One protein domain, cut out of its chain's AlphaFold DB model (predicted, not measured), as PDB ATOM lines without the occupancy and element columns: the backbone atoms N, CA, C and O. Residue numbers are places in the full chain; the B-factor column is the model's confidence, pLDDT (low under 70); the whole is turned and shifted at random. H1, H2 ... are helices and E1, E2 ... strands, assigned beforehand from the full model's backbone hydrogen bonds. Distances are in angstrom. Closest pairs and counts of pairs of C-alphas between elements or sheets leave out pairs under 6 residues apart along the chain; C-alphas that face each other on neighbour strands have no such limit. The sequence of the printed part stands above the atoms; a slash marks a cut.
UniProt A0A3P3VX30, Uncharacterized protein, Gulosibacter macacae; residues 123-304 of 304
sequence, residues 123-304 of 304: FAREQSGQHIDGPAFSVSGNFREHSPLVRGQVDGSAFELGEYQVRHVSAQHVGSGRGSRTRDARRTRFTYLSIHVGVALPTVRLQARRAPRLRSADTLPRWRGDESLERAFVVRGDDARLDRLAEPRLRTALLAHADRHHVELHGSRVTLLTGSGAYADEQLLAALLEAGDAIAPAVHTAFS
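What this domain is: This is residues 123 to 304 of the 304 residues of an uncharacterized protein of Gulosibacter macacae (UniProt A0A3P3VX30). A twisted sheet of five strands folds back on itself where E3 and E5 bend sharply, and the long helix H4 packs on it, over E3 and E5. The far part of the hairpin of E2 and E3, residues 168 to 185 with the turn at residues 174 to 179, reaches away from this body as an arm, while the rest of E3 runs through the body beside E5; H1, H2 and H3 gather at the other end, with H3 side by side with H4. The printed part has 182 residues, with named elements in the order E1 E2 E3 H1 E4 H2 H3 E5 H4, and its class is mixed, helices and strands. The sheet is branched at E3, and its neighbour pairs are antiparallel. The whole is compact, with a radius of gyration of the C-alphas of 17.7 A, yet elongated, spanning 66 by 35 by 28 A.

Where its parts are: Residues 123 to 142 hold no named element. E1, residues 143 to 154, begins at C-alpha 143 (-20.439, -35.020, -30.578), is 30.8 A long and bends by 59 degrees at residue 148. E2, residues 157 to 173, is 48.2 A long. E3, residues 180 to 208, spans 40.5 A and bends by 128 degrees at residue 198. H1 is residues 227 to 232, E4 233 to 237, H2 240 to 246 and H3 248 to 257. E5, residues 262 to 274, bends by 172 degrees at residue 265, and its end C-alphas are 6.4 A apart. H4, residues 282 to 303, is 31.2 A long and ends at C-alpha 303 (-10.489, -67.421, -24.946).

How they stand to each other: E1, E2 and E3 form a meander, each strand the antiparallel neighbour of the one before; N 150 and O 161 are 2.7 A apart, N 164 and O 190 2.9 A. E2 and E4 lie on one side of E3 and E5 on the other side, with N 207 and O 234 at 2.9 A and N 195 and O 270 at 2.8 A. Residues 123 to 124 and 127 to 128 pair antiparallel with E1. H4 is on the sheet at a height of 8.2 A; its closest C-alphas to E3 are those of His 300 and Val 197, 5.8 A. H3 touches H4, closest at the C-alphas of Leu 250 and Ala 298, 4.8 A, at a shallow tilt of 17 degrees, opposite ways. H1 touches H3, closest at the C-alphas of Ala 232 and Leu 255, 6.9 A. H2 and H4 only just touch, with 3 pairs of C-alphas within 8 A, the closest those of Arg 244 and Ala 302, 6.2 A; H4 does this with residues 302 to 303 alone. H1 and H4 are apart. Every O i to N i+4 pair is within hydrogen-bond range in H1, against 5 of 6 in H3, 16 of 18 in H4 and 0 of 3 in H2, which has 3 of 4 O i to N i+3 pairs.

The domain as a whole: The C-alphas farthest apart, those of Gly 177 and Pro 248, are 65.7 A apart. The printed part has no cut, and the link from E3 to H1, 18 residues, is long. The mean pLDDT of the printed part is 82.8, with 36 residues under 70, among them residues 127 to 134 and 169 to 186.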
ATOM      1  N   PHE A 123       0.176 -41.587 -36.537       84.50
ATOM      2  CA  PHE A 123      -0.467 -40.568 -35.712       84.50
ATOM      3  C   PHE A 123      -1.617 -39.903 -36.465       84.50
ATOM      4  O   PHE A 123      -1.428 -39.397 -37.570       84.50
ATOM      5  N   ALA A 124      -2.786 -39.813 -35.834       80.06
ATOM      6  CA  ALA A 124      -3.870 -38.962 -36.305       80.06
ATOM      7  C   ALA A 124      -4.280 -37.979 -35.203       80.06
ATOM      8  O   ALA A 124      -4.585 -38.335 -34.064       80.06
ATOM      9  N   ARG A 125      -4.271 -36.688 -35.549       69.50
ATOM     10  CA  ARG A 125      -4.558 -35.615 -34.589       69.50
ATOM     11  C   ARG A 125      -6.027 -35.583 -34.177       69.50
ATOM     12  O   ARG A 125      -6.309 -35.215 -33.047       69.50
ATOM     13  N   GLU A 126      -6.936 -35.906 -35.089       70.38
ATOM     14  CA  GLU A 126      -8.371 -36.007 -34.828       70.38
ATOM     15  C   GLU A 126      -8.984 -36.981 -35.822       70.38
ATOM     16  O   GLU A 126      -8.684 -36.929 -37.016       70.38
ATOM     17  N   GLN A 127      -9.873 -37.825 -35.320       64.00
ATOM     18  CA  GLN A 127     -10.786 -38.593 -36.141       64.00
ATOM     19  C   GLN A 127     -12.192 -38.423 -35.564       64.00
ATOM     20  O   GLN A 127     -12.552 -38.996 -34.534       64.00
ATOM     21  N   SER A 128     -12.977 -37.553 -36.199       57.47
ATOM     22  CA  SER A 128     -14.374 -37.331 -35.836       57.47
ATOM     23  C   SER A 128     -15.252 -38.419 -36.449       57.47
ATOM     24  O   SER A 128     -15.126 -38.709 -37.637       57.47
ATOM     25  N   GLY A 129     -16.176 -38.977 -35.668       50.66
ATOM     26  CA  GLY A 129     -17.243 -39.836 -36.191       50.66
ATOM     27  C   GLY A 129     -16.894 -41.311 -36.409       50.66
ATOM     28  O   GLY A 129     -17.780 -42.066 -36.796       50.66
ATOM     29  N   GLN A 130     -15.667 -41.756 -36.123       56.06
ATOM     30  CA  GLN A 130     -15.394 -43.193 -36.073       56.06
ATOM     31  C   GLN A 130     -16.011 -43.785 -34.801       56.06
ATOM     32  O   GLN A 130     -15.824 -43.249 -33.711       56.06
ATOM     33  N   HIS A 131     -16.769 -44.871 -34.947       58.84
ATOM     34  CA  HIS A 131     -17.234 -45.674 -33.822       58.84
ATOM     35  C   HIS A 131     -16.148 -46.703 -33.515       58.84
ATOM     36  O   HIS A 131     -15.770 -47.475 -34.394       58.84
ATOM     37  N   ILE A 132     -15.627 -46.696 -32.293       67.19
ATOM     38  CA  ILE A 132     -15.018 -47.906 -31.745       67.19
ATOM     39  C   ILE A 132     -16.166 -48.670 -31.109       67.19
ATOM     40  O   ILE A 132     -16.874 -48.120 -30.263       67.19
ATOM     41  N   ASP A 133     -16.377 -49.902 -31.546       66.12
ATOM     42  CA  ASP A 133     -17.399 -50.756 -30.959       66.12
ATOM     43  C   ASP A 133     -16.979 -51.152 -29.539       66.12
ATOM     44  O   ASP A 133     -15.834 -51.537 -29.291       66.12
ATOM     45  N   GLY A 134     -17.901 -51.001 -28.587       69.44
ATOM     46  CA  GLY A 134     -17.672 -51.341 -27.185       69.44
ATOM     47  C   GLY A 134     -18.593 -50.590 -26.208       69.44
ATOM     48  O   GLY A 134     -18.938 -49.422 -26.446       69.44
ATOM     49  N   PRO A 135     -19.002 -51.215 -25.087       71.44
ATOM     50  CA  PRO A 135     -19.793 -50.576 -24.030       71.44
ATOM     51  C   PRO A 135     -19.248 -49.239 -23.496       71.44
ATOM     52  O   PRO A 135     -20.019 -48.391 -23.044       71.44
ATOM     53  N   ALA A 136     -17.935 -49.000 -23.497       73.31
ATOM     54  CA  ALA A 136     -17.375 -47.716 -23.064       73.31
ATOM     55  C   ALA A 136     -17.596 -46.586 -24.075       73.31
ATOM     56  O   ALA A 136     -17.641 -45.413 -23.685       73.31
ATOM     57  N   PHE A 137     -17.764 -46.926 -25.351       75.56
ATOM     58  CA  PHE A 137     -17.892 -45.981 -26.456       75.56
ATOM     59  C   PHE A 137     -19.354 -45.719 -26.851       75.56
ATOM     60  O   PHE A 137     -19.640 -44.703 -27.490       75.56
ATOM     61  N   SER A 138     -20.291 -46.551 -26.381       71.50
ATOM     62  CA  SER A 138     -21.735 -46.455 -26.651       71.50
ATOM     63  C   SER A 138     -22.457 -45.296 -25.939       71.50
ATOM     64  O   SER A 138     -23.662 -45.107 -26.114       71.50
ATOM     65  N   VAL A 139     -21.739 -44.470 -25.168       68.44
ATOM     66  CA  VAL A 139     -22.307 -43.319 -24.449       68.44
ATOM     67  C   VAL A 139     -23.001 -42.355 -25.417       68.44
ATOM     68  O   VAL A 139     -22.402 -41.857 -26.372       68.44
ATOM     69  N   SER A 140     -24.269 -42.044 -25.134       63.28
ATOM     70  CA  SER A 140     -25.066 -41.133 -25.953       63.28
ATOM     71  C   SER A 140     -24.544 -39.691 -25.882       63.28
ATOM     72  O   SER A 140     -24.251 -39.131 -24.821       63.28
ATOM     73  N   GLY A 141     -24.423 -39.073 -27.053       60.72
ATOM     74  CA  GLY A 141     -23.980 -37.697 -27.222       60.72
ATOM     75  C   GLY A 141     -23.930 -37.321 -28.697       60.72
ATOM     76  O   GLY A 141     -23.726 -38.179 -29.555       60.72
ATOM     77  N   ASN A 142     -24.120 -36.032 -28.968       68.50
ATOM     78  CA  ASN A 142     -24.246 -35.499 -30.329       68.50
ATOM     79  C   ASN A 142     -22.876 -35.165 -30.941       68.50
ATOM     80  O   ASN A 142     -22.790 -34.817 -32.111       68.50
ATOM     81  N   PHE A 143     -21.810 -35.234 -30.140       67.88
ATOM     82  CA  PHE A 143     -20.439 -35.020 -30.578       67.88
ATOM     83  C   PHE A 143     -19.514 -36.045 -29.916       67.88
ATOM     84  O   PHE A 143     -19.469 -36.143 -28.684       67.88
ATOM     85  N   ARG A 144     -18.791 -36.799 -30.747       74.50
ATOM     86  CA  ARG A 144     -17.843 -37.847 -30.355       74.50
ATOM     87  C   ARG A 144     -16.521 -37.594 -31.065       74.50
ATOM     88  O   ARG A 144     -16.504 -37.412 -32.282       74.50
ATOM     89  N   GLU A 145     -15.440 -37.569 -30.302       78.12
ATOM     90  CA  GLU A 145     -14.114 -37.212 -30.799       78.12
ATOM     91  C   GLU A 145     -13.078 -38.217 -30.286       78.12
ATOM     92  O   GLU A 145     -12.993 -38.453 -29.077       78.12
ATOM     93  N   HIS A 146     -12.292 -38.777 -31.210       81.56
ATOM     94  CA  HIS A 146     -11.074 -39.538 -30.932       81.56
ATOM     95  C   HIS A 146      -9.883 -38.638 -31.267       81.56
ATOM     96  O   HIS A 146      -9.593 -38.385 -32.439       81.56
ATOM     97  N   SER A 147      -9.267 -38.044 -30.247       78.62
ATOM     98  CA  SER A 147      -8.312 -36.954 -30.445       78.62
ATOM     99  C   SER A 147      -7.504 -36.674 -29.176       78.62
ATOM    100  O   SER A 147      -8.080 -36.265 -28.162       78.62
ATOM    101  N   PRO A 148      -6.169 -36.822 -29.215       84.38
ATOM    102  CA  PRO A 148      -5.351 -37.388 -30.301       84.38
ATOM    103  C   PRO A 148      -5.350 -38.932 -30.297       84.38
ATOM    104  O   PRO A 148      -5.682 -39.536 -29.275       84.38
ATOM    105  N   LEU A 149      -4.953 -39.565 -31.412       87.38
ATOM    106  CA  LEU A 149      -4.836 -41.028 -31.521       87.38
ATOM    107  C   LEU A 149      -3.552 -41.486 -32.233       87.38
ATOM    108  O   LEU A 149      -3.012 -40.803 -33.106       87.38
ATOM    109  N   VAL A 150      -3.086 -42.672 -31.860       89.44
ATOM    110  CA  VAL A 150      -1.933 -43.383 -32.415       89.44
ATOM    111  C   VAL A 150      -2.346 -44.809 -32.740       89.44
ATOM    112  O   VAL A 150      -3.045 -45.449 -31.957       89.44
ATOM    113  N   ARG A 151      -1.898 -45.316 -33.886       91.38
ATOM    114  CA  ARG A 151      -2.129 -46.684 -34.347       91.38
ATOM    115  C   ARG A 151      -0.815 -47.357 -34.686       91.38
ATOM    116  O   ARG A 151       0.085 -46.728 -35.240       91.38
ATOM    117  N   GLY A 152      -0.742 -48.645 -34.406       90.69
ATOM    118  CA  GLY A 152       0.411 -49.460 -34.747       90.69
ATOM    119  C   GLY A 152       0.104 -50.942 -34.689       90.69
ATOM    120  O   GLY A 152      -1.050 -51.355 -34.557       90.69
ATOM    121  N   GLN A 153       1.164 -51.733 -34.781       91.31
ATOM    122  CA  GLN A 153       1.119 -53.177 -34.617       91.31
ATOM    123  C   GLN A 153       2.191 -53.606 -33.616       91.31
ATOM    124  O   GLN A 153       3.305 -53.082 -33.643       91.31
ATOM    125  N   VAL A 154       1.843 -54.552 -32.750       87.88
ATOM    126  CA  VAL A 154       2.770 -55.252 -31.854       87.88
ATOM    127  C   VAL A 154       2.492 -56.736 -31.982       87.88
ATOM    128  O   VAL A 154       1.335 -57.128 -31.874       87.88
ATOM    129  N   ASP A 155       3.524 -57.535 -32.245       86.62
ATOM    130  CA  ASP A 155       3.407 -58.993 -32.412       86.62
ATOM    131  C   ASP A 155       2.254 -59.404 -33.359       86.62
ATOM    132  O   ASP A 155       1.346 -60.160 -33.019       86.62
ATOM    133  N   GLY A 156       2.193 -58.761 -34.533       84.62
ATOM    134  CA  GLY A 156       1.125 -58.958 -35.528       84.62
ATOM    135  C   GLY A 156      -0.264 -58.428 -35.132       84.62
ATOM    136  O   GLY A 156      -1.167 -58.377 -35.967       84.62
ATOM    137  N   SER A 157      -0.446 -57.975 -33.892       89.56
ATOM    138  CA  SER A 157      -1.711 -57.481 -33.353       89.56
ATOM    139  C   SER A 157      -1.837 -55.968 -33.510       89.56
ATOM    140  O   SER A 157      -1.014 -55.188 -33.026       89.56
ATOM    141  N   ALA A 158      -2.900 -55.524 -34.182       92.62
ATOM    142  CA  ALA A 158      -3.176 -54.102 -34.357       92.62
ATOM    143  C   ALA A 158      -3.653 -53.459 -33.045       92.62
ATOM    144  O   ALA A 158      -4.612 -53.929 -32.423       92.62
ATOM    145  N   PHE A 159      -3.053 -52.330 -32.671       93.50
ATOM    146  CA  PHE A 159      -3.460 -51.554 -31.503       93.50
ATOM    147  C   PHE A 159      -3.777 -50.100 -31.854       93.50
ATOM    148  O   PHE A 159      -3.277 -49.533 -32.828       93.50
ATOM    149  N   GLU A 160      -4.619 -49.496 -31.025       92.69
ATOM    150  CA  GLU A 160      -4.956 -48.081 -31.064       92.69
ATOM    151  C   GLU A 160      -4.866 -47.490 -29.656       92.69
ATOM    152  O   GLU A 160      -5.412 -48.044 -28.704       92.69
ATOM    153  N   LEU A 161      -4.185 -46.359 -29.528       92.81
ATOM    154  CA  LEU A 161      -3.993 -45.612 -28.291       92.81
ATOM    155  C   LEU A 161      -4.496 -44.188 -28.504       92.81
ATOM    156  O   LEU A 161      -4.060 -43.520 -29.437       92.81
ATOM    157  N   GLY A 162      -5.348 -43.677 -27.624       91.19
ATOM    158  CA  GLY A 162      -5.822 -42.307 -27.780       91.19
ATOM    159  C   GLY A 162      -6.658 -41.780 -26.633       91.19
ATOM    160  O   GLY A 162      -6.798 -42.396 -25.576       91.19
ATOM    161  N   GLU A 163      -7.219 -40.595 -26.852       89.75
ATOM    162  CA  GLU A 163      -8.210 -39.991 -25.969       89.75
ATOM    163  C   GLU A 163      -9.580 -39.973 -26.645       89.75
ATOM    164  O   GLU A 163      -9.720 -39.539 -27.788       89.75
ATOM    165  N   TYR A 164     -10.593 -40.433 -25.914       87.19
ATOM    166  CA  TYR A 164     -11.986 -40.392 -26.336       87.19
ATOM    167  C   TYR A 164     -12.751 -39.357 -25.522       87.19
ATOM    168  O   TYR A 164     -12.632 -39.291 -24.292       87.19
ATOM    169  N   GLN A 165     -13.574 -38.565 -26.203       85.00
ATOM    170  CA  GLN A 165     -14.442 -37.584 -25.573       85.00
ATOM    171  C   GLN A 165     -15.845 -37.608 -26.181       85.00
ATOM    172  O   GLN A 165     -16.021 -37.529 -27.394       85.00
ATOM    173  N   VAL A 166     -16.856 -37.600 -25.306       77.44
ATOM    174  CA  VAL A 166     -18.260 -37.398 -25.690       77.44
ATOM    175  C   VAL A 166     -18.784 -36.111 -25.073       77.44
ATOM    176  O   VAL A 166     -18.668 -35.874 -23.860       77.44
ATOM    177  N   ARG A 167     -19.396 -35.272 -25.908       76.19
ATOM    178  CA  ARG A 167     -20.051 -34.024 -25.508       76.19
ATOM    179  C   ARG A 167     -21.497 -34.034 -25.970       76.19
ATOM    180  O   ARG A 167     -21.844 -34.575 -27.017       76.19
ATOM    181  N   HIS A 168     -22.339 -33.386 -25.182       72.69
ATOM    182  CA  HIS A 168     -23.663 -32.990 -25.613       72.69
ATOM    183  C   HIS A 168     -23.626 -31.492 -25.898       72.69
ATOM    184  O   HIS A 168     -23.534 -30.688 -24.969       72.69
ATOM    185  N   VAL A 169     -23.672 -31.141 -27.178       61.34
ATOM    186  CA  VAL A 169     -23.752 -29.754 -27.628       61.34
ATOM    187  C   VAL A 169     -25.191 -29.513 -28.058       61.34
ATOM    188  O   VAL A 169     -25.681 -30.153 -28.985       61.34
ATOM    189  N   SER A 170     -25.886 -28.628 -27.351       60.75
ATOM    190  CA  SER A 170     -27.231 -28.185 -27.720       60.75
ATOM    191  C   SER A 170     -27.238 -26.671 -27.842       60.75
ATOM    192  O   SER A 170     -26.874 -25.979 -26.889       60.75
ATOM    193  N   ALA A 171     -27.671 -26.157 -28.988       50.91
ATOM    194  CA  ALA A 171     -27.990 -24.747 -29.141       50.91
ATOM    195  C   ALA A 171     -29.432 -24.537 -28.675       50.91
ATOM    196  O   ALA A 171     -30.369 -25.000 -29.325       50.91
ATOM    197  N   GLN A 172     -29.620 -23.881 -27.532       46.47
ATOM    198  CA  GLN A 172     -30.951 -23.463 -27.114       46.47
ATOM    199  C   GLN A 172     -31.233 -22.110 -27.773       46.47
ATOM    200  O   GLN A 172     -30.571 -21.116 -27.463       46.47
ATOM    201  N   HIS A 173     -32.187 -22.085 -28.707       44.91
ATOM    202  CA  HIS A 173     -32.772 -20.836 -29.182       44.91
ATOM    203  C   HIS A 173     -33.645 -20.286 -28.058       44.91
ATOM    204  O   HIS A 173     -34.716 -20.821 -27.774       44.91
ATOM    205  N   VAL A 174     -33.159 -19.251 -27.377       48.41
ATOM    206  CA  VAL A 174     -33.997 -18.464 -26.475       48.41
ATOM    207  C   VAL A 174     -34.845 -17.555 -27.367       48.41
ATOM    208  O   VAL A 174     -34.302 -16.878 -28.240       48.41
ATOM    209  N   GLY A 175     -36.170 -17.638 -27.230       42.59
ATOM    210  CA  GLY A 175     -37.132 -16.989 -28.121       42.59
ATOM    211  C   GLY A 175     -36.851 -15.503 -28.369       42.59
ATOM    212  O   GLY A 175     -36.397 -14.787 -27.483       42.59
ATOM    213  N   SER A 176     -37.111 -15.098 -29.618       48.94
ATOM    214  CA  SER A 176     -37.216 -13.729 -30.143       48.94
ATOM    215  C   SER A 176     -36.395 -12.647 -29.419       48.94
ATOM    216  O   SER A 176     -36.942 -11.820 -28.694       48.94
ATOM    217  N   GLY A 177     -35.083 -12.610 -29.668       47.94
ATOM    218  CA  GLY A 177     -34.248 -11.457 -29.314       47.94
ATOM    219  C   GLY A 177     -32.815 -11.831 -28.950       47.94
ATOM    220  O   GLY A 177     -32.505 -12.013 -27.782       47.94
ATOM    221  N   ARG A 178     -31.934 -11.915 -29.958       45.25
ATOM    222  CA  ARG A 178     -30.456 -11.908 -29.837       45.25
ATOM    223  C   ARG A 178     -29.870 -12.756 -28.691       45.25
ATOM    224  O   ARG A 178     -29.274 -12.238 -27.752       45.25
ATOM    225  N   GLY A 179     -29.917 -14.078 -28.828       46.34
ATOM    226  CA  GLY A 179     -29.077 -14.948 -28.004       46.34
ATOM    227  C   GLY A 179     -29.299 -16.431 -28.258       46.34
ATOM    228  O   GLY A 179     -30.256 -17.012 -27.762       46.34
ATOM    229  N   SER A 180     -28.377 -17.069 -28.983       46.34
ATOM    230  CA  SER A 180     -28.243 -18.527 -28.943       46.34
ATOM    231  C   SER A 180     -27.340 -18.880 -27.767       46.34
ATOM    232  O   SER A 180     -26.181 -18.460 -27.724       46.34
ATOM    233  N   ARG A 181     -27.862 -19.627 -26.788       48.72
ATOM    234  CA  ARG A 181     -27.047 -20.143 -25.683       48.72
ATOM    235  C   ARG A 181     -26.656 -21.575 -26.018       48.72
ATOM    236  O   ARG A 181     -27.448 -22.506 -25.871       48.72
ATOM    237  N   THR A 182     -25.424 -21.761 -26.481       51.69
ATOM    238  CA  THR A 182     -24.855 -23.097 -26.687       51.69
ATOM    239  C   THR A 182     -24.534 -23.707 -25.327       51.69
ATOM    240  O   THR A 182     -23.610 -23.272 -24.641       51.69
ATOM    241  N   ARG A 183     -25.307 -24.712 -24.910       54.88
ATOM    242  CA  ARG A 183     -24.976 -25.534 -23.748       54.88
ATOM    243  C   ARG A 183     -24.088 -26.674 -24.217       54.88
ATOM    244  O   ARG A 183     -24.539 -27.585 -24.906       54.88
ATOM    245  N   ASP A 184     -22.828 -26.601 -23.822       61.34
ATOM    246  CA  ASP A 184     -21.845 -27.644 -24.061       61.34
ATOM    247  C   ASP A 184     -21.583 -28.397 -22.759       61.34
ATOM    248  O   ASP A 184     -20.940 -27.892 -21.837       61.34
ATOM    249  N   ALA A 185     -22.156 -29.591 -22.650       65.38
ATOM    250  CA  ALA A 185     -21.981 -30.443 -21.489       65.38
ATOM    251  C   ALA A 185     -21.081 -31.624 -21.855       65.38
ATOM    252  O   ALA A 185     -21.483 -32.533 -22.587       65.38
ATOM    253  N   ARG A 186     -19.864 -31.647 -21.303       66.94
ATOM    254  CA  ARG A 186     -18.976 -32.812 -21.402       66.94
ATOM    255  C   ARG A 186     -19.594 -33.987 -20.639       66.94
ATOM    256  O   ARG A 186     -19.825 -33.886 -19.435       66.94
ATOM    257  N   ARG A 187     -19.849 -35.098 -21.335       72.06
ATOM    258  CA  ARG A 187     -20.468 -36.300 -20.758       72.06
ATOM    259  C   ARG A 187     -19.417 -37.263 -20.225       72.06
ATOM    260  O   ARG A 187     -19.491 -37.643 -19.059       72.06
ATOM    261  N   THR A 188     -18.422 -37.587 -21.046       79.38
ATOM    262  CA  THR A 188     -17.296 -38.436 -20.646       79.38
ATOM    263  C   THR A 188     -16.017 -38.042 -21.380       79.38
ATOM    264  O   THR A 188     -16.071 -37.409 -22.438       79.38
ATOM    265  N   ARG A 189     -14.873 -38.358 -20.774       86.44
ATOM    266  CA  ARG A 189     -13.537 -38.160 -21.341       86.44
ATOM    267  C   ARG A 189     -12.567 -39.133 -20.682       86.44
ATOM    268  O   ARG A 189     -12.475 -39.127 -19.454       86.44
ATOM    269  N   PHE A 190     -11.852 -39.926 -21.469       89.25
ATOM    270  CA  PHE A 190     -10.909 -40.920 -20.958       89.25
ATOM    271  C   PHE A 190      -9.802 -41.233 -21.962       89.25
ATOM    272  O   PHE A 190      -9.955 -41.004 -23.159       89.25
ATOM    273  N   THR A 191      -8.691 -41.762 -21.455       92.56
ATOM    274  CA  THR A 191      -7.620 -42.323 -22.288       92.56
ATOM    275  C   THR A 191      -7.863 -43.817 -22.449       92.56
ATOM    276  O   THR A 191      -8.271 -44.464 -21.481       92.56
ATOM    277  N   TYR A 192      -7.606 -44.361 -23.635       93.62
ATOM    278  CA  TYR A 192      -7.764 -45.783 -23.910       93.62
ATOM    279  C   TYR A 192      -6.581 -46.364 -24.682       93.62
ATOM    280  O   TYR A 192      -5.950 -45.669 -25.476       93.62
ATOM    281  N   LEU A 193      -6.335 -47.655 -24.465       95.06
ATOM    282  CA  LEU A 193      -5.508 -48.518 -25.304       95.06
ATOM    283  C   LEU A 193      -6.369 -49.711 -25.716       95.06
ATOM    284  O   LEU A 193      -6.843 -50.446 -24.858       95.06
ATOM    285  N   SER A 194      -6.594 -49.888 -27.011       94.69
ATOM    286  CA  SER A 194      -7.412 -50.960 -27.569       94.69
ATOM    287  C   SER A 194      -6.560 -51.859 -28.453       94.69
ATOM    288  O   SER A 194      -5.972 -51.375 -29.417       94.69
ATOM    289  N   ILE A 195      -6.518 -53.157 -28.169       95.00
ATOM    290  CA  ILE A 195      -5.649 -54.145 -28.823       95.00
ATOM    291  C   ILE A 195      -6.524 -55.233 -29.444       95.00
ATOM    292  O   ILE A 195      -7.422 -55.753 -28.784       95.00
ATOM    293  N   HIS A 196      -6.285 -55.571 -30.709       94.19
ATOM    294  CA  HIS A 196      -6.935 -56.701 -31.367       94.19
ATOM    295  C   HIS A 196      -6.259 -58.011 -30.951       94.19
ATOM    296  O   HIS A 196      -5.056 -58.134 -31.127       94.19
ATOM    297  N   VAL A 197      -7.014 -58.988 -30.442       93.62
ATOM    298  CA  VAL A 197      -6.456 -60.257 -29.924       93.62
ATOM    299  C   VAL A 197      -6.757 -61.478 -30.794       93.62
ATOM    300  O   VAL A 197      -6.380 -62.591 -30.443       93.62
ATOM    301  N   GLY A 198      -7.456 -61.305 -31.920       90.25
ATOM    302  CA  GLY A 198      -7.660 -62.376 -32.908       90.25
ATOM    303  C   GLY A 198      -8.646 -63.482 -32.513       90.25
ATOM    304  O   GLY A 198      -8.911 -64.354 -33.330       90.25
ATOM    305  N   VAL A 199      -9.219 -63.433 -31.308       92.00
ATOM    306  CA  VAL A 199     -10.228 -64.382 -30.809       92.00
ATOM    307  C   VAL A 199     -11.549 -63.672 -30.526       92.00
ATOM    308  O   VAL A 199     -11.566 -62.477 -30.228       92.00
ATOM    309  N   ALA A 200     -12.663 -64.401 -30.625       92.00
ATOM    310  CA  ALA A 200     -13.992 -63.864 -30.347       92.00
ATOM    311  C   ALA A 200     -14.237 -63.769 -28.833       92.00
ATOM    312  O   ALA A 200     -14.349 -64.778 -28.135       92.00
ATOM    313  N   LEU A 201     -14.365 -62.545 -28.338       91.88
ATOM    314  CA  LEU A 201     -14.547 -62.203 -26.937       91.88
ATOM    315  C   LEU A 201     -16.017 -61.925 -26.595       91.88
ATOM    316  O   LEU A 201     -16.742 -61.321 -27.395       91.88
ATOM    317  N   PRO A 202     -16.456 -62.300 -25.380       91.00
ATOM    318  CA  PRO A 202     -17.733 -61.847 -24.845       91.00
ATOM    319  C   PRO A 202     -17.722 -60.333 -24.611       91.00
ATOM    320  O   PRO A 202     -16.664 -59.719 -24.471       91.00
ATOM    321  N   THR A 203     -18.911 -59.737 -24.505       90.94
ATOM    322  CA  THR A 203     -19.038 -58.340 -24.073       90.94
ATOM    323  C   THR A 203     -18.969 -58.276 -22.555       90.94
ATOM    324  O   THR A 203     -19.900 -58.698 -21.867       90.94
ATOM    325  N   VAL A 204     -17.861 -57.751 -22.036       90.38
ATOM    326  CA  VAL A 204     -17.565 -57.697 -20.601       90.38
ATOM    327  C   VAL A 204     -16.936 -56.367 -20.250       90.38
ATOM    328  O   VAL A 204     -16.048 -55.876 -20.944       90.38
ATOM    329  N   ARG A 205     -17.327 -55.829 -19.102       90.38
ATOM    330  CA  ARG A 205     -16.706 -54.672 -18.485       90.38
ATOM    331  C   ARG A 205     -16.256 -54.993 -17.069       90.38
ATOM    332  O   ARG A 205     -17.049 -55.379 -16.213       90.38
ATOM    333  N   LEU A 206     -14.978 -54.756 -16.812       92.25
ATOM    334  CA  LEU A 206     -14.356 -54.835 -15.502       92.25
ATOM    335  C   LEU A 206     -14.032 -53.417 -15.037       92.25
ATOM    336  O   LEU A 206     -13.007 -52.821 -15.381       92.25
ATOM    337  N   GLN A 207     -14.932 -52.844 -14.241       91.38
ATOM    338  CA  GLN A 207     -14.740 -51.509 -13.697       91.38
ATOM    339  C   GLN A 207     -13.920 -51.574 -12.407       91.38
ATOM    340  O   GLN A 207     -14.453 -51.847 -11.334       91.38
ATOM    341  N   ALA A 208     -12.623 -51.287 -12.519       92.00
ATOM    342  CA  ALA A 208     -11.720 -51.114 -11.386       92.00
ATOM    343  C   ALA A 208     -12.309 -50.197 -10.304       92.00
ATOM    344  O   ALA A 208     -12.761 -49.086 -10.597       92.00
ATOM    345  N   ARG A 209     -12.305 -50.658  -9.050       90.75
ATOM    346  CA  ARG A 209     -12.902 -49.923  -7.921       90.75
ATOM    347  C   ARG A 209     -12.036 -48.770  -7.428       90.75
ATOM    348  O   ARG A 209     -12.583 -47.795  -6.917       90.75
ATOM    349  N   ARG A 210     -10.712 -48.892  -7.565       88.19
ATOM    350  CA  ARG A 210      -9.738 -47.876  -7.129       88.19
ATOM    351  C   ARG A 210      -9.316 -46.917  -8.245       88.19
ATOM    352  O   ARG A 210      -8.823 -45.834  -7.947       88.19
ATOM    353  N   ALA A 211      -9.563 -47.271  -9.507       84.19
ATOM    354  CA  ALA A 211      -9.270 -46.400 -10.640       84.19
ATOM    355  C   ALA A 211     -10.245 -45.200 -10.716       84.19
ATOM    356  O   ALA A 211     -11.385 -45.287 -10.238       84.19
ATOM    357  N   PRO A 212      -9.840 -44.075 -11.340       80.00
ATOM    358  CA  PRO A 212     -10.702 -42.909 -11.517       80.00
ATOM    359  C   PRO A 212     -12.024 -43.262 -12.204       80.00
ATOM    360  O   PRO A 212     -12.035 -43.769 -13.322       80.00
ATOM    361  N   ARG A 213     -13.157 -42.946 -11.564       76.94
ATOM    362  CA  ARG A 213     -14.485 -43.314 -12.081       76.94
ATOM    363  C   ARG A 213     -14.741 -42.743 -13.476       76.94
ATOM    364  O   ARG A 213     -14.878 -41.531 -13.650       76.94
ATOM    365  N   LEU A 214     -14.936 -43.634 -14.441       73.19
ATOM    366  CA  LEU A 214     -15.473 -43.290 -15.752       73.19
ATOM    367  C   LEU A 214     -17.003 -43.225 -15.699       73.19
ATOM    368  O   LEU A 214     -17.658 -44.128 -15.182       73.19
ATOM    369  N   ARG A 215     -17.585 -42.147 -16.239       65.81
ATOM    370  CA  ARG A 215     -19.032 -42.076 -16.472       65.81
ATOM    371  C   ARG A 215     -19.360 -42.893 -17.719       65.81
ATOM    372  O   ARG A 215     -18.959 -42.506 -18.816       65.81
ATOM    373  N   SER A 216     -20.106 -43.977 -17.548       62.31
ATOM    374  CA  SER A 216     -20.717 -44.738 -18.638       62.31
ATOM    375  C   SER A 216     -22.153 -45.112 -18.285       62.31
ATOM    376  O   SER A 216     -22.514 -45.204 -17.110       62.31
ATOM    377  N   ALA A 217     -22.975 -45.300 -19.314       55.09
ATOM    378  CA  ALA A 217     -24.196 -46.073 -19.183       55.09
ATOM    379  C   ALA A 217     -23.778 -47.538 -19.288       55.09
ATOM    380  O   ALA A 217     -23.101 -47.899 -20.248       55.09
ATOM    381  N   ASP A 218     -24.104 -48.354 -18.292       65.56
ATOM    382  CA  ASP A 218     -23.862 -49.787 -18.388       65.56
ATOM    383  C   ASP A 218     -25.150 -50.536 -18.067       65.56
ATOM    384  O   ASP A 218     -25.616 -50.556 -16.922       65.56
ATOM    385  N   THR A 219     -25.754 -51.083 -19.117       75.06
ATOM    386  CA  THR A 219     -26.955 -51.920 -19.063       75.06
ATOM    387  C   THR A 219     -26.608 -53.399 -18.933       75.06
ATOM    388  O   THR A 219     -27.521 -54.212 -18.831       75.06
ATOM    389  N   LEU A 220     -25.318 -53.761 -18.919       82.31
ATOM    390  CA  LEU A 220     -24.892 -55.151 -18.806       82.31
ATOM    391  C   LEU A 220     -25.235 -55.714 -17.417       82.31
ATOM    392  O   LEU A 220     -25.088 -54.998 -16.406       82.31
ATOM    393  N   PRO A 221     -25.666 -56.990 -17.346       87.00
ATOM    394  CA  PRO A 221     -25.976 -57.628 -16.082       87.00
ATOM    395  C   PRO A 221     -24.703 -57.826 -15.259       87.00
ATOM    396  O   PRO A 221     -23.590 -57.946 -15.776       87.00
ATOM    397  N   ARG A 222     -24.859 -57.803 -13.934       88.62
ATOM    398  CA  ARG A 222     -23.739 -57.981 -13.010       88.62
ATOM    399  C   ARG A 222     -23.376 -59.457 -12.927       88.62
ATOM    400  O   ARG A 222     -24.229 -60.273 -12.595       88.62
ATOM    401  N   TRP A 223     -22.099 -59.756 -13.121       88.62
ATOM    402  CA  TRP A 223     -21.554 -61.091 -12.921       88.62
ATOM    403  C   TRP A 223     -21.063 -61.267 -11.485       88.62
ATOM    404  O   TRP A 223     -20.587 -60.309 -10.860       88.62
ATOM    405  N   ARG A 224     -21.211 -62.486 -10.968       85.12
ATOM    406  CA  ARG A 224     -20.651 -62.922  -9.690       85.12
ATOM    407  C   ARG A 224     -20.112 -64.331  -9.873       85.12
ATOM    408  O   ARG A 224     -20.902 -65.226 -10.159       85.12
ATOM    409  N   GLY A 225     -18.806 -64.512  -9.761       82.62
ATOM    410  CA  GLY A 225     -18.182 -65.800 -10.083       82.62
ATOM    411  C   GLY A 225     -16.761 -65.968  -9.558       82.62
ATOM    412  O   GLY A 225     -16.392 -67.076  -9.191       82.62
ATOM    413  N   ASP A 226     -15.989 -64.886  -9.411       89.31
ATOM    414  CA  ASP A 226     -14.700 -64.912  -8.708       89.31
ATOM    415  C   ASP A 226     -14.630 -63.800  -7.662       89.31
ATOM    416  O   ASP A 226     -14.677 -62.607  -7.977       89.31
ATOM    417  N   GLU A 227     -14.464 -64.193  -6.401       90.56
ATOM    418  CA  GLU A 227     -14.489 -63.257  -5.280       90.56
ATOM    419  C   GLU A 227     -13.337 -62.240  -5.344       90.56
ATOM    420  O   GLU A 227     -13.501 -61.077  -4.977       90.56
ATOM    421  N   SER A 228     -12.163 -62.640  -5.841       92.56
ATOM    422  CA  SER A 228     -11.009 -61.735  -5.923       92.56
ATOM    423  C   SER A 228     -11.220 -60.670  -6.994       92.56
ATOM    424  O   SER A 228     -10.967 -59.488  -6.744       92.56
ATOM    425  N   LEU A 229     -11.748 -61.062  -8.155       91.31
ATOM    426  CA  LEU A 229     -12.156 -60.128  -9.197       91.31
ATOM    427  C   LEU A 229     -13.283 -59.219  -8.709       91.31
ATOM    428  O   LEU A 229     -13.226 -58.024  -8.960       91.31
ATOM    429  N   GLU A 230     -14.259 -59.714  -7.950       90.12
ATOM    430  CA  GLU A 230     -15.345 -58.886  -7.405       90.12
ATOM    431  C   GLU A 230     -14.892 -57.874  -6.339       90.12
ATOM    432  O   GLU A 230     -15.482 -56.787  -6.205       90.12
ATOM    433  N   ARG A 231     -13.840 -58.207  -5.579       92.00
ATOM    434  CA  ARG A 231     -13.201 -57.280  -4.634       92.00
ATOM    435  C   ARG A 231     -12.439 -56.168  -5.350       92.00
ATOM    436  O   ARG A 231     -12.406 -55.051  -4.837       92.00
ATOM    437  N   ALA A 232     -11.853 -56.448  -6.511       92.44
ATOM    438  CA  ALA A 232     -11.045 -55.492  -7.266       92.44
ATOM    439  C   ALA A 232     -11.863 -54.692  -8.305       92.44
ATOM    440  O   ALA A 232     -11.646 -53.494  -8.511       92.44
ATOM    441  N   PHE A 233     -12.873 -55.328  -8.893       90.94
ATOM    442  CA  PHE A 233     -13.691 -54.823  -9.988       90.94
ATOM    443  C   PHE A 233     -15.185 -54.878  -9.664       90.94
ATOM    444  O   PHE A 233     -15.670 -55.674  -8.863       90.94
ATOM    445  N   VAL A 234     -15.954 -54.036 -10.344       90.50
ATOM    446  CA  VAL A 234     -17.363 -54.304 -10.623       90.50
ATOM    447  C   VAL A 234     -17.414 -54.947 -12.005       90.50
ATOM    448  O   VAL A 234     -17.140 -54.273 -12.997       90.50
ATOM    449  N   VAL A 235     -17.717 -56.245 -12.055       90.50
ATOM    450  CA  VAL A 235     -17.753 -57.024 -13.301       90.50
ATOM    451  C   VAL A 235     -19.181 -57.093 -13.834       90.50
ATOM    452  O   VAL A 235     -20.124 -57.412 -13.100       90.50
ATOM    453  N   ARG A 236     -19.343 -56.774 -15.113       90.12
ATOM    454  CA  ARG A 236     -20.608 -56.865 -15.841       90.12
ATOM    455  C   ARG A 236     -20.373 -57.476 -17.212       90.12
ATOM    456  O   ARG A 236     -19.341 -57.205 -17.814       90.12
ATOM    457  N   GLY A 237     -21.306 -58.267 -17.715       87.44
ATOM    458  CA  GLY A 237     -21.189 -58.877 -19.037       87.44
ATOM    459  C   GLY A 237     -22.377 -59.765 -19.363       87.44
ATOM    460  O   GLY A 237     -23.158 -60.075 -18.473       87.44
ATOM    461  N   ASP A 238     -22.510 -60.139 -20.630       77.56
ATOM    462  CA  ASP A 238     -23.729 -60.745 -21.189       77.56
ATOM    463  C   ASP A 238     -23.490 -62.152 -21.771       77.56
ATOM    464  O   ASP A 238     -23.897 -62.459 -22.886       77.56
ATOM    465  N   ASP A 239     -22.731 -63.006 -21.076       76.38
ATOM    466  CA  ASP A 239     -22.342 -64.307 -21.639       76.38
ATOM    467  C   ASP A 239     -22.065 -65.365 -20.554       76.38
ATOM    468  O   ASP A 239     -21.546 -65.057 -19.483       76.38
ATOM    469  N   ALA A 240     -22.347 -66.636 -20.851       73.50
ATOM    470  CA  ALA A 240     -21.956 -67.777 -20.021       73.50
ATOM    471  C   ALA A 240     -20.429 -67.997 -20.010       73.50
ATOM    472  O   ALA A 240     -19.884 -68.587 -19.084       73.50
ATOM    473  N   ARG A 241     -19.703 -67.474 -21.008       83.12
ATOM    474  CA  ARG A 241     -18.232 -67.560 -21.094       83.12
ATOM    475  C   ARG A 241     -17.489 -66.666 -20.094       83.12
ATOM    476  O   ARG A 241     -16.260 -66.650 -20.098       83.12
ATOM    477  N   LEU A 242     -18.204 -65.937 -19.237       86.12
ATOM    478  CA  LEU A 242     -17.620 -65.088 -18.195       86.12
ATOM    479  C   LEU A 242     -16.761 -65.862 -17.191       86.12
ATOM    480  O   LEU A 242     -15.810 -65.296 -16.659       86.12
ATOM    481  N   ASP A 243     -17.015 -67.154 -16.993       87.69
ATOM    482  CA  ASP A 243     -16.222 -67.984 -16.078       87.69
ATOM    483  C   ASP A 243     -14.754 -68.112 -16.523       87.69
ATOM    484  O   ASP A 243     -13.865 -68.283 -15.691       87.69
ATOM    485  N   ARG A 244     -14.459 -67.901 -17.817       90.75
ATOM    486  CA  ARG A 244     -13.082 -67.830 -18.340       90.75
ATOM    487  C   ARG A 244     -12.275 -66.664 -17.764       90.75
ATOM    488  O   ARG A 244     -11.051 -66.706 -17.787       90.75
ATOM    489  N   LEU A 245     -12.924 -65.643 -17.194       90.62
ATOM    490  CA  LEU A 245     -12.232 -64.570 -16.472       90.62
ATOM    491  C   LEU A 245     -11.499 -65.083 -15.225       90.62
ATOM    492  O   LEU A 245     -10.517 -64.469 -14.807       90.62
ATOM    493  N   ALA A 246     -11.963 -66.192 -14.637       89.75
ATOM    494  CA  ALA A 246     -11.344 -66.813 -13.469       89.75
ATOM    495  C   ALA A 246     -10.097 -67.648 -13.815       89.75
ATOM    496  O   ALA A 246      -9.388 -68.079 -12.902       89.75
ATOM    497  N   GLU A 247      -9.796 -67.841 -15.105       94.69
ATOM    498  CA  GLU A 247      -8.618 -68.578 -15.565       94.69
ATOM    499  C   GLU A 247      -7.340 -68.016 -14.904       94.69
ATOM    500  O   GLU A 247      -7.108 -66.802 -14.970       94.69
ATOM    501  N   PRO A 248      -6.479 -68.840 -14.266       95.12
ATOM    502  CA  PRO A 248      -5.463 -68.348 -13.328       95.12
ATOM    503  C   PRO A 248      -4.510 -67.288 -13.891       95.12
ATOM    504  O   PRO A 248      -4.159 -66.331 -13.192       95.12
ATOM    505  N   ARG A 249      -4.102 -67.432 -15.160       95.25
ATOM    506  CA  ARG A 249      -3.207 -66.478 -15.834       95.25
ATOM    507  C   ARG A 249      -3.903 -65.147 -16.104       95.25
ATOM    508  O   ARG A 249      -3.352 -64.097 -15.774       95.25
ATOM    509  N   LEU A 250      -5.119 -65.191 -16.647       96.50
ATOM    510  CA  LEU A 250      -5.914 -63.997 -16.926       96.50
ATOM    511  C   LEU A 250      -6.300 -63.277 -15.635       96.50
ATOM    512  O   LEU A 250      -6.090 -62.073 -15.515       96.50
ATOM    513  N   ARG A 251      -6.785 -64.017 -14.636       96.12
ATOM    514  CA  ARG A 251      -7.130 -63.482 -13.318       96.12
ATOM    515  C   ARG A 251      -5.946 -62.763 -12.675       96.12
ATOM    516  O   ARG A 251      -6.102 -61.630 -12.227       96.12
ATOM    517  N   THR A 252      -4.764 -63.379 -12.671       97.00
ATOM    518  CA  THR A 252      -3.543 -62.755 -12.135       97.00
ATOM    519  C   THR A 252      -3.196 -61.462 -12.878       97.00
ATOM    520  O   THR A 252      -2.961 -60.440 -12.234       97.00
ATOM    521  N   ALA A 253      -3.229 -61.475 -14.216       96.38
ATOM    522  CA  ALA A 253      -2.944 -60.290 -15.025       96.38
ATOM    523  C   ALA A 253      -3.948 -59.151 -14.765       96.38
ATOM    524  O   ALA A 253      -3.554 -58.005 -14.560       96.38
ATOM    525  N   LEU A 254      -5.247 -59.457 -14.699       96.31
ATOM    526  CA  LEU A 254      -6.288 -58.469 -14.402       96.31
ATOM    527  C   LEU A 254      -6.104 -57.856 -13.010       96.31
ATOM    528  O   LEU A 254      -6.160 -56.635 -12.861       96.31
ATOM    529  N   LEU A 255      -5.866 -58.686 -11.991       96.00
ATOM    530  CA  LEU A 255      -5.706 -58.230 -10.609       96.00
ATOM    531  C   LEU A 255      -4.461 -57.354 -10.420       96.00
ATOM    532  O   LEU A 255      -4.538 -56.364  -9.694       96.00
ATOM    533  N   ALA A 256      -3.357 -57.652 -11.112       95.94
ATOM    534  CA  ALA A 256      -2.133 -56.848 -11.056       95.94
ATOM    535  C   ALA A 256      -2.350 -55.387 -11.504       95.94
ATOM    536  O   ALA A 256      -1.669 -54.477 -11.030       95.94
ATOM    537  N   HIS A 257      -3.335 -55.145 -12.374       94.38
ATOM    538  CA  HIS A 257      -3.613 -53.831 -12.962       94.38
ATOM    539  C   HIS A 257      -4.951 -53.212 -12.514       94.38
ATOM    540  O   HIS A 257      -5.304 -52.105 -12.942       94.38
ATOM    541  N   ALA A 258      -5.671 -53.879 -11.605       91.62
ATOM    542  CA  ALA A 258      -7.017 -53.510 -11.167       91.62
ATOM    543  C   ALA A 258      -7.115 -52.167 -10.438       91.62
ATOM    544  O   ALA A 258      -8.192 -51.585 -10.340       91.62
ATOM    545  N   ASP A 259      -6.000 -51.648  -9.931       90.31
ATOM    546  CA  ASP A 259      -6.000 -50.377  -9.210       90.31
ATOM    547  C   ASP A 259      -5.935 -49.161 -10.147       90.31
ATOM    548  O   ASP A 259      -6.262 -48.046  -9.740       90.31
ATOM    549  N   ARG A 260      -5.539 -49.361 -11.411       89.81
ATOM    550  CA  ARG A 260      -5.188 -48.270 -12.340       89.81
ATOM    551  C   ARG A 260      -6.048 -48.223 -13.598       89.81
ATOM    552  O   ARG A 260      -6.248 -47.138 -14.158       89.81
ATOM    553  N   HIS A 261      -6.552 -49.373 -14.040       93.94
ATOM    554  CA  HIS A 261      -7.193 -49.506 -15.342       93.94
ATOM    555  C   HIS A 261      -8.534 -50.222 -15.227       93.94
ATOM    556  O   HIS A 261      -8.664 -51.242 -14.555       93.94
ATOM    557  N   HIS A 262      -9.539 -49.694 -15.919       93.44
ATOM    558  CA  HIS A 262     -10.714 -50.488 -16.252       93.44
ATOM    559  C   HIS A 262     -10.396 -51.324 -17.491       93.44
ATOM    560  O   HIS A 262      -9.613 -50.893 -18.340       93.44
ATOM    561  N   VAL A 263     -11.019 -52.492 -17.603       94.31
ATOM    562  CA  VAL A 263     -10.819 -53.407 -18.730       94.31
ATOM    563  C   VAL A 263     -12.162 -53.669 -19.389       94.31
ATOM    564  O   VAL A 263     -13.174 -53.840 -18.712       94.31
ATOM    565  N   GLU A 264     -12.175 -53.684 -20.710       93.31
ATOM    566  CA  GLU A 264     -13.334 -54.016 -21.522       93.31
ATOM    567  C   GLU A 264     -12.939 -55.070 -22.549       93.31
ATOM    568  O   GLU A 264     -11.918 -54.937 -23.225       93.31
ATOM    569  N   LEU A 265     -13.745 -56.121 -22.642       93.31
ATOM    570  CA  LEU A 265     -13.639 -57.167 -23.649       93.31
ATOM    571  C   LEU A 265     -14.857 -57.022 -24.553       93.31
ATOM    572  O   LEU A 265     -15.980 -56.932 -24.050       93.31
ATOM    573  N   HIS A 266     -14.649 -56.930 -25.861       91.56
ATOM    574  CA  HIS A 266     -15.752 -56.843 -26.811       91.56
ATOM    575  C   HIS A 266     -15.299 -57.225 -28.221       91.56
ATOM    576  O   HIS A 266     -14.258 -56.760 -28.692       91.56
ATOM    577  N   GLY A 267     -16.097 -58.042 -28.911       90.88
ATOM    578  CA  GLY A 267     -15.818 -58.443 -30.289       90.88
ATOM    579  C   GLY A 267     -14.502 -59.209 -30.370       90.88
ATOM    580  O   GLY A 267     -14.426 -60.335 -29.909       90.88
ATOM    581  N   SER A 268     -13.454 -58.606 -30.922       92.38
ATOM    582  CA  SER A 268     -12.101 -59.184 -30.977       92.38
ATOM    583  C   SER A 268     -11.047 -58.321 -30.282       92.38
ATOM    584  O   SER A 268      -9.847 -58.457 -30.542       92.38
ATOM    585  N   ARG A 269     -11.481 -57.381 -29.431       93.69
ATOM    586  CA  ARG A 269     -10.613 -56.367 -28.833       93.69
ATOM    587  C   ARG A 269     -10.639 -56.390 -27.313       93.69
ATOM    588  O   ARG A 269     -11.690 -56.499 -26.684       93.69
ATOM    589  N   VAL A 270      -9.458 -56.181 -26.745       94.75
ATOM    590  CA  VAL A 270      -9.261 -55.843 -25.336       94.75
ATOM    591  C   VAL A 270      -8.992 -54.353 -25.258       94.75
ATOM    592  O   VAL A 270      -8.067 -53.854 -25.896       94.75
ATOM    593  N   THR A 271      -9.794 -53.634 -24.482       94.94
ATOM    594  CA  THR A 271      -9.641 -52.193 -24.296       94.94
ATOM    595  C   THR A 271      -9.376 -51.867 -22.835       94.94
ATOM    596  O   THR A 271     -10.188 -52.141 -21.955       94.94
ATOM    597  N   LEU A 272      -8.234 -51.241 -22.581       94.88
ATOM    598  CA  LEU A 272      -7.854 -50.694 -21.288       94.88
ATOM    599  C   LEU A 272      -8.239 -49.221 -21.241       94.88
ATOM    600  O   LEU A 272      -7.934 -48.463 -22.160       94.88
ATOM    601  N   LEU A 273      -8.898 -48.808 -20.163       93.19
ATOM    602  CA  LEU A 273      -9.425 -47.458 -19.997       93.19
ATOM    603  C   LEU A 273      -8.883 -46.842 -18.710       93.19
ATOM    604  O   LEU A 273      -8.859 -47.480 -17.656       93.19
ATOM    605  N   THR A 274      -8.499 -45.572 -18.770       91.88
ATOM    606  CA  THR A 274      -8.029 -44.823 -17.600       91.88
ATOM    607  C   THR A 274      -8.425 -43.346 -17.677       91.88
ATOM    608  O   THR A 274      -9.099 -42.902 -18.610       91.88
ATOM    609  N   GLY A 275      -8.023 -42.564 -16.676       86.38
ATOM    610  CA  GLY A 275      -8.305 -41.135 -16.595       86.38
ATOM    611  C   GLY A 275      -7.890 -40.356 -17.852       86.38
ATOM    612  O   GLY A 275      -6.967 -40.713 -18.590       86.38
ATOM    613  N   SER A 276      -8.594 -39.254 -18.116       85.44
ATOM    614  CA  SER A 276      -8.283 -38.363 -19.239       85.44
ATOM    615  C   SER A 276      -6.868 -37.790 -19.140       85.44
ATOM    616  O   SER A 276      -6.462 -37.355 -18.062       85.44
ATOM    617  N   GLY A 277      -6.169 -37.688 -20.269       82.12
ATOM    618  CA  GLY A 277      -4.836 -37.085 -20.343       82.12
ATOM    619  C   GLY A 277      -3.660 -38.018 -20.040       82.12
ATOM    620  O   GLY A 277      -2.525 -37.561 -20.150       82.12
ATOM    621  N   ALA A 278      -3.901 -39.294 -19.719       83.50
ATOM    622  CA  ALA A 278      -2.845 -40.277 -19.461       83.50
ATOM    623  C   ALA A 278      -1.920 -40.503 -20.673       83.50
ATOM    624  O   ALA A 278      -0.737 -40.740 -20.487       83.50
ATOM    625  N   TYR A 279      -2.412 -40.330 -21.906       85.62
ATOM    626  CA  TYR A 279      -1.604 -40.456 -23.134       85.62
ATOM    627  C   TYR A 279      -0.456 -39.440 -23.247       85.62
ATOM    628  O   TYR A 279       0.421 -39.590 -24.090       85.62
ATOM    629  N   ALA A 280      -0.504 -38.352 -22.474       84.88
ATOM    630  CA  ALA A 280       0.480 -37.271 -22.521       84.88
ATOM    631  C   ALA A 280       1.396 -37.236 -21.291       84.88
ATOM    632  O   ALA A 280       2.208 -36.308 -21.145       84.88
ATOM    633  N   ASP A 281       1.229 -38.209 -20.401       90.75
ATOM    634  CA  ASP A 281       2.067 -38.445 -19.240       90.75
ATOM    635  C   ASP A 281       2.842 -39.740 -19.458       90.75
ATOM    636  O   ASP A 281       2.278 -40.763 -19.837       90.75
ATOM    637  N   GLU A 282       4.149 -39.692 -19.248       92.06
ATOM    638  CA  GLU A 282       5.000 -40.834 -19.543       92.06
ATOM    639  C   GLU A 282       4.777 -42.020 -18.630       92.06
ATOM    640  O   GLU A 282       4.713 -43.146 -19.112       92.06
ATOM    641  N   GLN A 283       4.647 -41.773 -17.332       91.94
ATOM    642  CA  GLN A 283       4.493 -42.846 -16.362       91.94
ATOM    643  C   GLN A 283       3.131 -43.509 -16.539       91.94
ATOM    644  O   GLN A 283       3.025 -44.733 -16.500       91.94
ATOM    645  N   LEU A 284       2.093 -42.706 -16.793       92.19
ATOM    646  CA  LEU A 284       0.754 -43.233 -17.044       92.19
ATOM    647  C   LEU A 284       0.662 -43.967 -18.384       92.19
ATOM    648  O   LEU A 284      -0.006 -44.998 -18.450       92.19
ATOM    649  N   LEU A 285       1.331 -43.476 -19.435       93.88
ATOM    650  CA  LEU A 285       1.378 -44.176 -20.715       93.88
ATOM    651  C   LEU A 285       2.151 -45.493 -20.600       93.88
ATOM    652  O   LEU A 285       1.659 -46.517 -21.060       93.88
ATOM    653  N   ALA A 286       3.322 -45.487 -19.959       94.19
ATOM    654  CA  ALA A 286       4.115 -46.693 -19.742       94.19
ATOM    655  C   ALA A 286       3.319 -47.752 -18.965       94.19
ATOM    656  O   ALA A 286       3.242 -48.893 -19.406       94.19
ATOM    657  N   ALA A 287       2.638 -47.359 -17.882       93.94
ATOM    658  CA  ALA A 287       1.781 -48.264 -17.116       93.94
ATOM    659  C   ALA A 287       0.616 -48.834 -17.948       93.94
ATOM    660  O   ALA A 287       0.252 -49.997 -17.790       93.94
ATOM    661  N   LEU A 288       0.035 -48.031 -18.849       95.00
ATOM    662  CA  LEU A 288      -1.032 -48.480 -19.747       95.00
ATOM    663  C   LEU A 288      -0.521 -49.499 -20.779       95.00
ATOM    664  O   LEU A 288      -1.207 -50.481 -21.050       95.00
ATOM    665  N   LEU A 289       0.672 -49.273 -21.339       95.69
ATOM    666  CA  LEU A 289       1.316 -50.185 -22.290       95.69
ATOM    667  C   LEU A 289       1.744 -51.496 -21.616       95.69
ATOM    668  O   LEU A 289       1.500 -52.566 -22.166       95.69
ATOM    669  N   GLU A 290       2.298 -51.421 -20.404       95.69
ATOM    670  CA  GLU A 290       2.642 -52.581 -19.572       95.69
ATOM    671  C   GLU A 290       1.407 -53.440 -19.267       95.69
ATOM    672  O   GLU A 290       1.433 -54.657 -19.443       95.69
ATOM    673  N   ALA A 291       0.292 -52.805 -18.888       96.12
ATOM    674  CA  ALA A 291      -0.972 -53.506 -18.684       96.12
ATOM    675  C   ALA A 291      -1.486 -54.163 -19.977       96.12
ATOM    676  O   ALA A 291      -2.036 -55.264 -19.930       96.12
ATOM    677  N   GLY A 292      -1.295 -53.516 -21.134       95.38
ATOM    678  CA  GLY A 292      -1.632 -54.074 -22.446       95.38
ATOM    679  C   GLY A 292      -0.864 -55.359 -22.746       95.38
ATOM    680  O   GLY A 292      -1.475 -56.363 -23.112       95.38
ATOM    681  N   ASP A 293       0.446 -55.342 -22.505       95.50
ATOM    682  CA  ASP A 293       1.339 -56.491 -22.684       95.50
ATOM    683  C   ASP A 293       1.034 -57.660 -21.746       95.50
ATOM    684  O   ASP A 293       1.257 -58.812 -22.109       95.50
ATOM    685  N   ALA A 294       0.546 -57.387 -20.536       96.06
ATOM    686  CA  ALA A 294       0.186 -58.437 -19.590       96.06
ATOM    687  C   ALA A 294      -1.199 -59.033 -19.890       96.06
ATOM    688  O   ALA A 294      -1.382 -60.252 -19.865       96.06
ATOM    689  N   ILE A 295      -2.191 -58.179 -20.159       96.56
ATOM    690  CA  ILE A 295      -3.597 -58.591 -20.234       96.56
ATOM    691  C   ILE A 295      -3.939 -59.170 -21.609       96.56
ATOM    692  O   ILE A 295      -4.622 -60.189 -21.664       96.56
ATOM    693  N   ALA A 296      -3.487 -58.572 -22.717       95.38
ATOM    694  CA  ALA A 296      -3.912 -59.007 -24.051       95.38
ATOM    695  C   ALA A 296      -3.505 -60.462 -24.380       95.38
ATOM    696  O   ALA A 296      -4.386 -61.225 -24.791       95.38
ATOM    697  N   PRO A 297      -2.260 -60.915 -24.120       94.75
ATOM    698  CA  PRO A 297      -1.884 -62.316 -24.333       94.75
ATOM    699  C   PRO A 297      -2.610 -63.282 -23.385       94.75
ATOM    700  O   PRO A 297      -2.971 -64.395 -23.775       94.75
ATOM    701  N   ALA A 298      -2.862 -62.860 -22.139       96.06
ATOM    702  CA  ALA A 298      -3.595 -63.666 -21.166       96.06
ATOM    703  C   ALA A 298      -5.071 -63.841 -21.561       96.06
ATOM    704  O   ALA A 298      -5.619 -64.928 -21.402       96.06
ATOM    705  N   VAL A 299      -5.693 -62.798 -22.123       95.81
ATOM    706  CA  VAL A 299      -7.036 -62.878 -22.713       95.81
ATOM    707  C   VAL A 299      -7.029 -63.802 -23.924       95.81
ATOM    708  O   VAL A 299      -7.872 -64.688 -23.989       95.81
ATOM    709  N   HIS A 300      -6.082 -63.636 -24.853       94.69
ATOM    710  CA  HIS A 300      -5.978 -64.516 -26.017       94.69
ATOM    711  C   HIS A 300      -5.924 -65.990 -25.590       94.69
ATOM    712  O   HIS A 300      -6.756 -66.773 -26.024       94.69
ATOM    713  N   THR A 301      -5.038 -66.330 -24.648       94.88
ATOM    714  CA  THR A 301      -4.869 -67.702 -24.136       94.88
ATOM    715  C   THR A 301      -6.125 -68.253 -23.448       94.88
ATOM    716  O   THR A 301      -6.400 -69.444 -23.529       94.88
ATOM    717  N   ALA A 302      -6.875 -67.419 -22.722       94.50
ATOM    718  CA  ALA A 302      -8.054 -67.868 -21.976       94.50
ATOM    719  C   ALA A 302      -9.298 -68.075 -22.862       94.50
ATOM    720  O   ALA A 302     -10.229 -68.773 -22.451       94.50
ATOM    721  N   PHE A 303      -9.333 -67.441 -24.040       93.12
ATOM    722  CA  PHE A 303     -10.489 -67.421 -24.946       93.12
ATOM    723  C   PHE A 303     -10.228 -68.049 -26.327       93.12
ATOM    724  O   PHE A 303     -11.168 -68.126 -27.121       93.12
ATOM    725  N   SER A 304      -8.996 -68.483 -26.612       90.69
ATOM    726  CA  SER A 304      -8.647 -69.389 -27.719       90.69
ATOM    727  C   SER A 304      -9.105 -70.813 -27.424       90.69
ATOM    728  O   SER A 304      -9.730 -71.422 -28.315       90.69
TER     729      SER A 304